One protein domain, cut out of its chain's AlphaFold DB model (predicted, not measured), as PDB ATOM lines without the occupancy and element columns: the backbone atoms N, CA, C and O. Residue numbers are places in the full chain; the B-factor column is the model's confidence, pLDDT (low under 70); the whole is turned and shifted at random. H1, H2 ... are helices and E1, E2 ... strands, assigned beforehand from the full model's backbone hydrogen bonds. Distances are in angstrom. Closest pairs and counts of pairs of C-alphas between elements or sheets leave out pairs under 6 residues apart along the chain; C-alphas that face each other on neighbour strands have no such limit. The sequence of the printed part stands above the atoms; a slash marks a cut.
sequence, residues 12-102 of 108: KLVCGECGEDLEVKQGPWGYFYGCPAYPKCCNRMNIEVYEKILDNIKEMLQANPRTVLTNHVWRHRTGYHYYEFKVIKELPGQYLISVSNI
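AT A GLANCE: This is residues 12 to 102 of the 108 residues of the protein "zf-C4_Topoisom domain-containing protein" of Thermoanaerobacteraceae bacterium (UniProt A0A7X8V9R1). A strongly twisted sheet of four strands has one long helix, H1, slantwise over one face, and a small three-stranded sheet sits at the end where H1 begins. At the other end residues 62 to 67, of which 62 and 63 belong to H1, stick out. The printed part has 91 residues, with strands E1 to E4, helix H1 and strands E5 to E7 in chain order, and its class is mixed, helices and strands. The larger sheet is mixed, in the order E1, E7, E6, E5; the smaller is antiparallel, E2, E3, E4. The whole is compact, with a radius of gyration of the C-alphas of 13.3 A, and elongated, spanning 40 by 25 by 22 A.

IN THESE COORDINATES: E1 is residues 12 to 15, from C-alpha 12 at (2.621, 135.201, 169.002). E2 is 23 to 27, E3 30 to 34 and E4 44 to 46. H1, 48 to 63, is 23.5 A long, from C-alpha 48 at (6.805, 125.602, 179.701). E5 is 73 to 78; E6, 81 to 91, is 28.2 A long and bends by 53 degrees at residue 88. E7, 94 to 101, is 22.2 A long and ends at C-alpha 101 (-4.132, 134.294, 184.273).

HOW THE PARTS SIT: E1 and E7 are parallel, with N 14 and O 97 2.9 A apart. E5, E6 and E7 form a meander, each strand the antiparallel neighbour of the one before; N 76 and O 83 are 2.9 A apart, N 98 and O 86 2.8 A. E2, E3 and E4 form another; N 25 and O 32 are 2.8 A apart, N 45 and O 33 2.8 A. H1 is on one face of the larger sheet, making two layers, at a height over the sheet of 10.0 A; its closest C-alphas to E6 are those of Ile 53 and Phe 85, 7.8 A. In H1, 11 of 12 O i to N i+4 pairs are within hydrogen-bond range. E4 and E7 have their closest C-alphas at Arg 44 and Asn 101, 7.6 A.

THE WHOLE: The C-alphas farthest apart, of Pro 28 and Arg 66, are 42.1 A apart. The printed part has no cut, no link is long, and no printed residue has a pLDDT under 70.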
ATOM      1  N   LYS A  12       2.430 133.871 168.433       93.19
ATOM      2  CA  LYS A  12       2.621 135.201 169.002       93.19
ATOM      3  C   LYS A  12       1.719 135.320 170.222       93.19
ATOM      4  O   LYS A  12       0.506 135.160 170.099       93.19
ATOM      5  N   LEU A  13       2.306 135.566 171.389       94.38
ATOM      6  CA  LEU A  13       1.560 135.662 172.639       94.38
ATOM      7  C   LEU A  13       1.256 137.115 172.980       94.38
ATOM      8  O   LEU A  13       2.151 137.957 172.967       94.38
ATOM      9  N   VAL A  14       0.009 137.382 173.346       95.88
ATOM     10  CA  VAL A  14      -0.430 138.677 173.866       95.88
ATOM     11  C   VAL A  14      -1.054 138.510 175.239       95.88
ATOM     12  O   VAL A  14      -1.629 137.471 175.570       95.88
ATOM     13  N   CYS A  15      -0.940 139.538 176.063       94.69
ATOM     14  CA  CYS A  15      -1.546 139.580 177.373       94.69
ATOM     15  C   CYS A  15      -3.059 139.744 177.231       94.69
ATOM     16  O   CYS A  15      -3.530 140.719 176.658       94.69
ATOM     17  N   GLY A  16      -3.836 138.835 177.813       92.38
ATOM     18  CA  GLY A  16      -5.293 138.955 177.799       92.38
ATOM     19  C   GLY A  16      -5.871 139.937 178.822       92.38
ATOM     20  O   GLY A  16      -7.081 140.133 178.841       92.38
ATOM     21  N   GLU A  17      -5.033 140.561 179.657       89.81
ATOM     22  CA  GLU A  17      -5.451 141.614 180.596       89.81
ATOM     23  C   GLU A  17      -5.315 143.017 179.985       89.81
ATOM     24  O   GLU A  17      -6.212 143.836 180.154       89.81
ATOM     25  N   CYS A  18      -4.224 143.299 179.261       91.81
ATOM     26  CA  CYS A  18      -3.959 144.632 178.697       91.81
ATOM     27  C   CYS A  18      -3.776 144.670 177.171       91.81
ATOM     28  O   CYS A  18      -3.733 145.753 176.599       91.81
ATOM     29  N   GLY A  19      -3.667 143.518 176.505       92.62
ATOM     30  CA  GLY A  19      -3.520 143.416 175.050       92.62
ATOM     31  C   GLY A  19      -2.096 143.575 174.508       92.62
ATOM     32  O   GLY A  19      -1.911 143.423 173.304       92.62
ATOM     33  N   GLU A  20      -1.096 143.858 175.349       94.81
ATOM     34  CA  GLU A  20       0.298 143.997 174.900       94.81
ATOM     35  C   GLU A  20       0.954 142.651 174.563       94.81
ATOM     36  O   GLU A  20       0.606 141.617 175.136       94.81
ATOM     37  N   ASP A  21       1.940 142.672 173.664       95.06
ATOM     38  CA  ASP A  21       2.744 141.499 173.320       95.06
ATOM     39  C   ASP A  21       3.546 141.027 174.546       95.06
ATOM     40  O   ASP A  21       4.238 141.810 175.193       95.06
ATOM     41  N   LEU A  22       3.446 139.741 174.888       94.25
ATOM     42  CA  LEU A  22       4.219 139.178 175.994       94.25
ATOM     43  C   LEU A  22       5.679 138.993 175.578       94.25
ATOM     44  O   LEU A  22       5.972 138.408 174.536       94.25
ATOM     45  N   GLU A  23       6.595 139.411 176.445       94.06
ATOM     46  CA  GLU A  23       8.034 139.334 176.201       94.06
ATOM     47  C   GLU A  23       8.678 138.256 177.068       94.06
ATOM     48  O   GLU A  23       8.275 138.040 178.213       94.06
ATOM     49  N   VAL A  24       9.715 137.599 176.550       92.44
ATOM     50  CA  VAL A  24      10.531 136.682 177.351       92.44
ATOM     51  C   VAL A  24      11.440 137.502 178.263       92.44
ATOM     52  O   VAL A  24      12.261 138.290 177.800       92.44
ATOM     53  N   LYS A  25      11.306 137.299 179.571       91.56
ATOM     54  CA  LYS A  25      12.105 137.933 180.621       91.56
ATOM     55  C   LYS A  25      12.861 136.867 181.408       91.56
ATOM     56  O   LYS A  25      12.415 135.724 181.516       91.56
ATOM     57  N   GLN A  26      14.004 137.246 181.970       92.56
ATOM     58  CA  GLN A  26      14.803 136.384 182.837       92.56
ATOM     59  C   GLN A  26      14.531 136.739 184.301       92.56
ATOM     60  O   GLN A  26      14.658 137.894 184.702       92.56
ATOM     61  N   GLY A  27      14.142 135.745 185.094       89.25
ATOM     62  CA  GLY A  27      13.985 135.864 186.539       89.25
ATOM     63  C   GLY A  27      14.941 134.942 187.301       89.25
ATOM     64  O   GLY A  27      15.684 134.173 186.688       89.25
ATOM     65  N   PRO A  28      14.891 134.962 188.644       89.88
ATOM     66  CA  PRO A  28      15.745 134.120 189.489       89.88
ATOM     67  C   PRO A  28      15.574 132.614 189.245       89.88
ATOM     68  O   PRO A  28      16.511 131.847 189.434       89.88
ATOM     69  N   TRP A  29      14.381 132.194 188.816       87.31
ATOM     70  CA  TRP A  29      14.024 130.791 188.574       87.31
ATOM     71  C   TRP A  29      14.043 130.402 187.088       87.31
ATOM     72  O   TRP A  29      13.523 129.350 186.729       87.31
ATOM     73  N   GLY A  30      14.613 131.246 186.222       89.00
ATOM     74  CA  GLY A  30      14.694 131.009 184.780       89.00
ATOM     75  C   GLY A  30      13.848 131.972 183.947       89.00
ATOM     76  O   GLY A  30      13.445 133.045 184.407       89.00
ATOM     77  N   TYR A  31      13.620 131.600 182.688       92.00
ATOM     78  CA  TYR A  31      12.889 132.418 181.723       92.00
ATOM     79  C   TYR A  31      11.376 132.287 181.890       92.00
ATOM     80  O   TYR A  31      10.848 131.219 182.196       92.00
ATOM     81  N   PHE A  32      10.664 133.382 181.654       91.81
ATOM     82  CA  PHE A  32       9.207 133.424 181.678       91.81
ATOM     83  C   PHE A  32       8.691 134.481 180.701       91.81
ATOM     84  O   PHE A  32       9.405 135.419 180.362       91.81
ATOM     85  N   TYR A  33       7.441 134.354 180.270       93.00
ATOM     86  CA  TYR A  33       6.757 135.406 179.523       93.00
ATOM     87  C   TYR A  33       6.156 136.411 180.501       93.00
ATOM     88  O   TYR A  33       5.370 136.034 181.372       93.00
ATOM     89  N   GLY A  34       6.509 137.684 180.373       93.19
ATOM     90  CA  GLY A  34       6.019 138.762 181.223       93.19
ATOM     91  C   GLY A  34       5.453 139.915 180.408       93.19
ATOM     92  O   GLY A  34       5.972 140.251 179.346       93.19
ATOM     93  N   CYS A  35       4.406 140.549 180.933       94.69
ATOM     94  CA  CYS A  35       3.848 141.753 180.331       94.69
ATOM     95  C   CYS A  35       4.869 142.914 180.346       94.69
ATOM     96  O   CYS A  35       5.535 143.114 181.377       94.69
ATOM     97  N   PRO A  36       5.010 143.691 179.253       94.94
ATOM     98  CA  PRO A  36       5.856 144.882 179.241       94.94
ATOM     99  C   PRO A  36       5.294 145.998 180.128       94.94
ATOM    100  O   PRO A  36       6.058 146.590 180.884       94.94
ATOM    101  N   ALA A  37       3.971 146.194 180.155       93.38
ATOM    102  CA  ALA A  37       3.268 147.167 181.005       93.38
ATOM    103  C   ALA A  37       3.407 147.011 182.541       93.38
ATOM    104  O   ALA A  37       2.676 147.665 183.289       93.38
ATOM    105  N   TYR A  38       4.306 146.174 183.065       86.62
ATOM    106  CA  TYR A  38       4.595 146.143 184.504       86.62
ATOM    107  C   TYR A  38       5.105 147.525 184.984       86.62
ATOM    108  O   TYR A  38       5.952 148.111 184.310       86.62
ATOM    109  N   PRO A  39       4.635 148.077 186.126       91.00
ATOM    110  CA  PRO A  39       3.812 147.454 187.172       91.00
ATOM    111  C   PRO A  39       2.290 147.563 186.981       91.00
ATOM    112  O   PRO A  39       1.544 147.076 187.825       91.00
ATOM    113  N   LYS A  40       1.801 148.195 185.907       90.69
ATOM    114  CA  LYS A  40       0.356 148.361 185.658       90.69
ATOM    115  C   LYS A  40      -0.334 147.045 185.293       90.69
ATOM    116  O   LYS A  40      -1.509 146.876 185.594       90.69
ATOM    117  N   CYS A  41       0.394 146.125 184.664       90.62
ATOM    118  CA  CYS A  41      -0.062 144.773 184.360       90.62
ATOM    119  C   CYS A  41       0.950 143.747 184.884       90.62
ATOM    120  O   CYS A  41       2.138 143.812 184.566       90.62
ATOM    121  N   CYS A  42       0.476 142.787 185.681       89.00
ATOM    122  CA  CYS A  42       1.309 141.772 186.337       89.00
ATOM    123  C   CYS A  42       1.161 140.382 185.706       89.00
ATOM    124  O   CYS A  42       1.589 139.386 186.302       89.00
ATOM    125  N   ASN A  43       0.549 140.299 184.523       90.56
ATOM    126  CA  ASN A  43       0.388 139.032 183.832       90.56
ATOM    127  C   ASN A  43       1.756 138.427 183.501       90.56
ATOM    128  O   ASN A  43       2.646 139.078 182.940       90.56
ATOM    129  N   ARG A  44       1.908 137.159 183.870       90.94
ATOM    130  CA  ARG A  44       3.124 136.379 183.683       90.94
ATOM    131  C   ARG A  44       2.766 134.922 183.462       90.94
ATOM    132  O   ARG A  44       1.827 134.407 184.068       90.94
ATOM    133  N   MET A  45       3.544 134.263 182.623       90.50
ATOM    134  CA  MET A  45       3.344 132.877 182.240       90.50
ATOM    135  C   MET A  45       4.694 132.161 182.229       90.50
ATOM    136  O   MET A  45       5.678 132.687 181.712       90.50
ATOM    137  N   ASN A  46       4.748 130.961 182.802       88.88
ATOM    138  CA  ASN A  46       5.949 130.126 182.740       88.88
ATOM    139  C   ASN A  46       6.252 129.742 181.273       88.88
ATOM    140  O   ASN A  46       5.330 129.510 180.493       88.88
ATOM    141  N   ILE A  47       7.536 129.685 180.905       88.25
ATOM    142  CA  ILE A  47       7.993 129.304 179.565       88.25
ATOM    143  C   ILE A  47       7.442 127.940 179.106       88.25
ATOM    144  O   ILE A  47       7.036 127.817 177.955       88.25
ATOM    145  N   GLU A  48       7.311 126.957 180.003       87.00
ATOM    146  CA  GLU A  48       6.805 125.602 179.701       87.00
ATOM    147  C   GLU A  48       5.359 125.607 179.179       87.00
ATOM    148  O   GLU A  48       4.930 124.725 178.435       87.00
ATOM    149  N   VAL A  49       4.582 126.628 179.543       88.88
ATOM    150  CA  VAL A  49       3.188 126.764 179.114       88.88
ATOM    151  C   VAL A  49       3.098 126.999 177.604       88.88
ATOM    152  O   VAL A  49       2.125 126.580 176.979       88.88
ATOM    153  N   TYR A  50       4.122 127.602 176.994       90.25
ATOM    154  CA  TYR A  50       4.195 127.785 175.544       90.25
ATOM    155  C   TYR A  50       4.112 126.451 174.794       90.25
ATOM    156  O   TYR A  50       3.375 126.326 173.816       90.25
ATOM    157  N   GLU A  51       4.816 125.432 175.287       88.62
ATOM    158  CA  GLU A  51       4.800 124.093 174.697       88.62
ATOM    159  C   GLU A  51       3.406 123.465 174.799       88.62
ATOM    160  O   GLU A  51       2.917 122.883 173.833       88.62
ATOM    161  N   LYS A  52       2.696 123.688 175.912       89.75
ATOM    162  CA  LYS A  52       1.309 123.226 176.082       89.75
ATOM    163  C   LYS A  52       0.338 123.878 175.100       89.75
ATOM    164  O   LYS A  52      -0.577 123.209 174.622       89.75
ATOM    165  N   ILE A  53       0.529 125.159 174.782       92.00
ATOM    166  CA  ILE A  53      -0.267 125.854 173.757       92.00
ATOM    167  C   ILE A  53       0.007 125.232 172.381       92.00
ATOM    168  O   ILE A  53      -0.931 124.932 171.642       92.00
ATOM    169  N   LEU A  54       1.283 125.002 172.051       91.00
ATOM    170  CA  LEU A  54       1.681 124.381 170.788       91.00
ATOM    171  C   LEU A  54       1.085 122.987 170.612       91.00
ATOM    172  O   LEU A  54       0.579 122.678 169.536       91.00
ATOM    173  N   ASP A  55       1.172 122.140 171.634       90.62
ATOM    174  CA  ASP A  55       0.682 120.766 171.556       90.62
ATOM    175  C   ASP A  55      -0.835 120.730 171.380       90.62
ATOM    176  O   ASP A  55      -1.327 120.040 170.491       90.62
ATOM    177  N   ASN A  56      -1.566 121.575 172.108       91.25
ATOM    178  CA  ASN A  56      -3.013 121.669 171.969       91.25
ATOM    179  C   ASN A  56      -3.450 122.106 170.555       91.25
ATOM    180  O   ASN A  56      -4.346 121.501 169.968       91.25
ATOM    181  N   ILE A  57      -2.775 123.095 169.957       90.38
ATOM    182  CA  ILE A  57      -3.053 123.514 168.572       90.38
ATOM    183  C   ILE A  57      -2.730 122.385 167.585       90.38
ATOM    184  O   ILE A  57      -3.506 122.134 166.661       90.38
ATOM    185  N   LYS A  58      -1.607 121.676 167.769       90.06
ATOM    186  CA  LYS A  58      -1.247 120.533 166.914       90.06
ATOM    187  C   LYS A  58      -2.306 119.437 166.979       90.06
ATOM    188  O   LYS A  58      -2.679 118.926 165.928       90.06
ATOM    189  N   GLU A  59      -2.793 119.096 168.169       91.31
ATOM    190  CA  GLU A  59      -3.848 118.094 168.361       91.31
ATOM    191  C   GLU A  59      -5.129 118.480 167.608       91.31
ATOM    192  O   GLU A  59      -5.686 117.663 166.871       91.31
ATOM    193  N   MET A  60      -5.557 119.745 167.697       89.62
ATOM    194  CA  MET A  60      -6.741 120.231 166.977       89.62
ATOM    195  C   MET A  60      -6.582 120.152 165.455       89.62
ATOM    196  O   MET A  60      -7.484 119.686 164.755       89.62
ATOM    197  N   LEU A  61      -5.428 120.572 164.933       88.19
ATOM    198  CA  LEU A  61      -5.150 120.529 163.495       88.19
ATOM    199  C   LEU A  61      -4.991 119.095 162.974       88.19
ATOM    200  O   LEU A  61      -5.353 118.818 161.832       88.19
ATOM    201  N   GLN A  62      -4.465 118.178 163.789       89.44
ATOM    202  CA  GLN A  62      -4.383 116.757 163.443       89.44
ATOM    203  C   GLN A  62      -5.768 116.108 163.382       89.44
ATOM    204  O   GLN A  62      -6.011 115.301 162.487       89.44
ATOM    205  N   ALA A  63      -6.680 116.480 164.287       90.12
ATOM    206  CA  ALA A  63      -8.053 115.983 164.280       90.12
ATOM    207  C   ALA A  63      -8.836 116.460 163.044       90.12
ATOM    208  O   ALA A  63      -9.560 115.679 162.427       90.12
ATOM    209  N   ASN A  64      -8.681 117.728 162.655       89.12
ATOM    210  CA  ASN A  64      -9.238 118.250 161.410       89.12
ATOM    211  C   ASN A  64      -8.384 119.415 160.864       89.12
ATOM    212  O   ASN A  64      -8.469 120.532 161.387       89.12
ATOM    213  N   PRO A  65      -7.639 119.208 159.759       85.19
ATOM    214  CA  PRO A  65      -6.763 120.231 159.181       85.19
ATOM    215  C   PRO A  65      -7.478 121.470 158.631       85.19
ATOM    216  O   PRO A  65      -6.826 122.472 158.357       85.19
ATOM    217  N   ARG A  66      -8.800 121.407 158.422       85.94
ATOM    218  CA  ARG A  66      -9.613 122.539 157.943       85.94
ATOM    219  C   ARG A  66     -10.273 123.322 159.080       85.94
ATOM    220  O   ARG A  66     -11.102 124.187 158.810       85.94
ATOM    221  N   THR A  67      -9.957 123.004 160.334       86.88
ATOM    222  CA  THR A  67     -10.521 123.705 161.491       86.88
ATOM    223  C   THR A  67     -10.033 125.147 161.524       86.88
ATOM    224  O   THR A  67      -8.833 125.397 161.503       86.88
ATOM    225  N   VAL A  68     -10.978 126.081 161.623       89.69
ATOM    226  CA  VAL A  68     -10.706 127.490 161.920       89.69
ATOM    227  C   VAL A  68     -10.652 127.623 163.437       89.69
ATOM    228  O   VAL A  68     -11.648 127.379 164.119       89.69
ATOM    229  N   LEU A  69      -9.481 127.960 163.972       90.19
ATOM    230  CA  LEU A  69      -9.247 128.058 165.413       90.19
ATOM    231  C   LEU A  69      -9.553 129.448 165.972       90.19
ATOM    232  O   LEU A  69      -9.555 129.626 167.183       90.19
ATOM    233  N   THR A  70      -9.815 130.440 165.127       93.12
ATOM    234  CA  THR A  70     -10.179 131.797 165.548       93.12
ATOM    235  C   THR A  70     -11.313 131.779 166.587       93.12
ATOM    236  O   THR A  70     -12.331 131.119 166.404       93.12
ATOM    237  N   ASN A  71     -11.148 132.526 167.683       93.81
ATOM    238  CA  ASN A  71     -12.011 132.545 168.874       93.81
ATOM    239  C   ASN A  71     -12.074 131.253 169.695       93.81
ATOM    240  O   ASN A  71     -12.782 131.233 170.702       93.81
ATOM    241  N   HIS A  72     -11.332 130.208 169.335       94.31
ATOM    242  CA  HIS A  72     -11.226 129.028 170.176       94.31
ATOM    243  C   HIS A  72     -10.594 129.396 171.523       94.31
ATOM    244  O   HIS A  72      -9.590 130.114 171.572       94.31
ATOM    245  N   VAL A  73     -11.203 128.911 172.608       94.81
ATOM    246  CA  VAL A  73     -10.766 129.146 173.986       94.81
ATOM    247  C   VAL A  73     -10.590 127.815 174.685       94.81
ATOM    248  O   VAL A  73     -11.492 126.978 174.678       94.81
ATOM    249  N   TRP A  74      -9.464 127.661 175.368       94.94
ATOM    250  CA  TRP A  74      -9.227 126.529 176.244       94.94
ATOM    251  C   TRP A  74      -8.508 126.976 177.507       94.94
ATOM    252  O   TRP A  74      -7.943 128.069 177.591       94.94
ATOM    253  N   ARG A  75      -8.579 126.130 178.530       92.62
ATOM    254  CA  ARG A  75      -8.008 126.415 179.842       92.62
ATOM    255  C   ARG A  75      -6.997 125.353 180.207       92.62
ATOM    256  O   ARG A  75      -7.207 124.170 179.953       92.62
ATOM    257  N   HIS A  76      -5.923 125.781 180.851       91.25
ATOM    258  CA  HIS A  76      -4.887 124.899 181.352       91.25
ATOM    259  C   HIS A  76      -4.535 125.267 182.784       91.25
ATOM    260  O   HIS A  76      -4.442 126.441 183.138       91.25
ATOM    261  N   ARG A  77      -4.335 124.253 183.620       88.50
ATOM    262  CA  ARG A  77      -3.996 124.432 185.027       88.50
ATOM    263  C   ARG A  77      -2.617 123.848 185.297       88.50
ATOM    264  O   ARG A  77      -2.396 122.668 185.051       88.50
ATOM    265  N   THR A  78      -1.746 124.649 185.901       84.31
ATOM    266  CA  THR A  78      -0.435 124.212 186.407       84.31
ATOM    267  C   THR A  78      -0.351 124.530 187.896       84.31
ATOM    268  O   THR A  78      -0.106 125.677 188.282       84.31
ATOM    269  N   GLY A  79      -0.604 123.539 188.757       84.12
ATOM    270  CA  GLY A  79      -0.618 123.735 190.211       84.12
ATOM    271  C   GLY A  79      -1.608 124.825 190.649       84.12
ATOM    272  O   GLY A  79      -2.824 124.593 190.670       84.12
ATOM    273  N   TYR A  80      -1.070 126.002 190.992       80.19
ATOM    274  CA  TYR A  80      -1.804 127.189 191.453       80.19
ATOM    275  C   TYR A  80      -2.245 128.148 190.339       80.19
ATOM    276  O   TYR A  80      -3.125 128.975 190.571       80.19
ATOM    277  N   HIS A  81      -1.653 128.060 189.147       83.88
ATOM    278  CA  HIS A  81      -1.985 128.943 188.029       83.88
ATOM    279  C   HIS A  81      -3.082 128.335 187.158       83.88
ATOM    280  O   HIS A  81      -3.069 127.133 186.878       83.88
ATOM    281  N   TYR A  82      -4.008 129.182 186.716       89.69
ATOM    282  CA  TYR A  82      -5.035 128.827 185.748       89.69
ATOM    283  C   TYR A  82      -4.888 129.776 184.566       89.69
ATOM    284  O   TYR A  82      -5.105 130.981 184.681       89.69
ATOM    285  N   TYR A  83      -4.496 129.223 183.431       91.94
ATOM    286  CA  TYR A  83      -4.357 129.958 182.191       91.94
ATOM    287  C   TYR A  83      -5.606 129.759 181.344       91.94
ATOM    288  O   TYR A  83      -6.106 128.641 181.207       91.94
ATOM    289  N   GLU A  84      -6.101 130.846 180.775       94.06
ATOM    290  CA  GLU A  84      -7.053 130.827 179.675       94.06
ATOM    291  C   GLU A  84      -6.323 131.293 178.424       94.06
ATOM    292  O   GLU A  84      -5.707 132.364 178.416       94.06
ATOM    293  N   PHE A  85      -6.381 130.475 177.383       95.06
ATOM    294  CA  PHE A  85      -5.822 130.798 176.085       95.06
ATOM    295  C   PHE A  85      -6.956 131.025 175.110       95.06
ATOM    296  O   PHE A  85      -7.909 130.246 175.073       95.06
ATOM    297  N   LYS A  86      -6.841 132.078 174.310       96.44
ATOM    298  CA  LYS A  86      -7.787 132.372 173.239       96.44
ATOM    299  C   LYS A  86      -7.035 132.637 171.953       96.44
ATOM    300  O   LYS A  86      -6.188 133.527 171.917       96.44
ATOM    301  N   VAL A  87      -7.384 131.938 170.881       96.00
ATOM    302  CA  VAL A  87      -6.894 132.294 169.547       96.00
ATOM    303  C   VAL A  87      -7.604 133.571 169.105       96.00
ATOM    304  O   VAL A  87      -8.811 133.576 168.868       96.00
ATOM    305  N   ILE A  88      -6.868 134.674 169.016       95.00
ATOM    306  CA  ILE A  88      -7.405 135.950 168.535       95.00
ATOM    307  C   ILE A  88      -7.492 135.929 167.015       95.00
ATOM    308  O   ILE A  88      -8.499 136.340 166.443       95.00
ATOM    309  N   LYS A  89      -6.414 135.491 166.361       93.19
ATOM    310  CA  LYS A  89      -6.288 135.560 164.910       93.19
ATOM    311  C   LYS A  89      -5.346 134.491 164.384       93.19
ATOM    312  O   LYS A  89      -4.319 134.195 164.991       93.19
ATOM    313  N   GLU A  90      -5.685 133.983 163.212       89.31
ATOM    314  CA  GLU A  90      -4.840 133.112 162.408       89.31
ATOM    315  C   GLU A  90      -4.138 133.973 161.351       89.31
ATOM    316  O   GLU A  90      -4.778 134.684 160.572       89.31
ATOM    317  N   LEU A  91      -2.812 133.973 161.370       86.12
ATOM    318  CA  LEU A  91      -1.951 134.622 160.386       86.12
ATOM    319  C   LEU A  91      -1.287 133.535 159.523       86.12
ATOM    320  O   LEU A  91      -1.173 132.389 159.964       86.12
ATOM    321  N   PRO A  92      -0.818 133.852 158.304       85.12
ATOM    322  CA  PRO A  92      -0.116 132.878 157.470       85.12
ATOM    323  C   PRO A  92       1.099 132.274 158.197       85.12
ATOM    324  O   PRO A  92       2.137 132.915 158.339       85.12
ATOM    325  N   GLY A  93       0.958 131.033 158.676       82.00
ATOM    326  CA  GLY A  93       2.000 130.318 159.417       82.00
ATOM    327  C   GLY A  93       2.209 130.760 160.872       82.00
ATOM    328  O   GLY A  93       3.234 130.396 161.445       82.00
ATOM    329  N   GLN A  94       1.283 131.524 161.466       88.50
ATOM    330  CA  GLN A  94       1.381 131.981 162.856       88.50
ATOM    331  C   GLN A  94       0.001 132.139 163.515       88.50
ATOM    332  O   GLN A  94      -0.955 132.565 162.877       88.50
ATOM    333  N   TYR A  95      -0.105 131.862 164.812       92.12
ATOM    334  CA  TYR A  95      -1.316 132.085 165.605       92.12
ATOM    335  C   TYR A  95      -1.086 133.180 166.638       92.12
ATOM    336  O   TYR A  95      -0.111 133.145 167.389       92.12
ATOM    337  N   LEU A  96      -2.004 134.144 166.693       94.69
ATOM    338  CA  LEU A  96      -2.035 135.159 167.736       94.69
ATOM    339  C   LEU A  96      -2.874 134.643 168.904       94.69
ATOM    340  O   LEU A  96      -4.089 134.482 168.767       94.69
ATOM    341  N   ILE A  97      -2.233 134.388 170.041       95.75
ATOM    342  CA  ILE A  97      -2.854 133.787 171.220       95.75
ATOM    343  C   ILE A  97      -2.881 134.795 172.363       95.75
ATOM    344  O   ILE A  97      -1.842 135.266 172.818       95.75
ATOM    345  N   SER A  98      -4.077 135.084 172.860       95.69
ATOM    346  CA  SER A  98      -4.281 135.778 174.127       95.69
ATOM    347  C   SER A  98      -4.031 134.821 175.278       95.69
ATOM    348  O   SER A  98      -4.623 133.744 175.303       95.69
ATOM    349  N   VAL A  99      -3.228 135.235 176.251       94.44
ATOM    350  CA  VAL A  99      -2.969 134.484 177.479       94.44
ATOM    351  C   VAL A  99      -3.423 135.297 178.686       94.44
ATOM    352  O   VAL A  99      -2.879 136.373 178.954       94.44
ATOM    353  N   SER A 100      -4.371 134.757 179.446       92.25
ATOM    354  CA  SER A 100      -4.877 135.361 180.684       92.25
ATOM    355  C   SER A 100      -4.628 134.447 181.878       92.25
ATOM    356  O   SER A 100      -4.908 133.250 181.807       92.25
ATOM    357  N   ASN A 101      -4.168 135.005 182.999       88.81
ATOM    358  CA  ASN A 101      -4.132 134.294 184.273       88.81
ATOM    359  C   ASN A 101      -5.471 134.490 184.987       88.81
ATOM    360  O   ASN A 101      -5.698 135.476 185.691       88.81
ATOM    361  N   ILE A 102      -6.398 133.563 184.771       84.94
ATOM    362  CA  ILE A 102      -7.685 133.618 185.451       84.94
ATOM    363  C   ILE A 102      -7.449 133.203 186.908       84.94
ATOM    364  O   ILE A 102      -7.024 132.092 187.197       84.94
TER     365      ILE A 102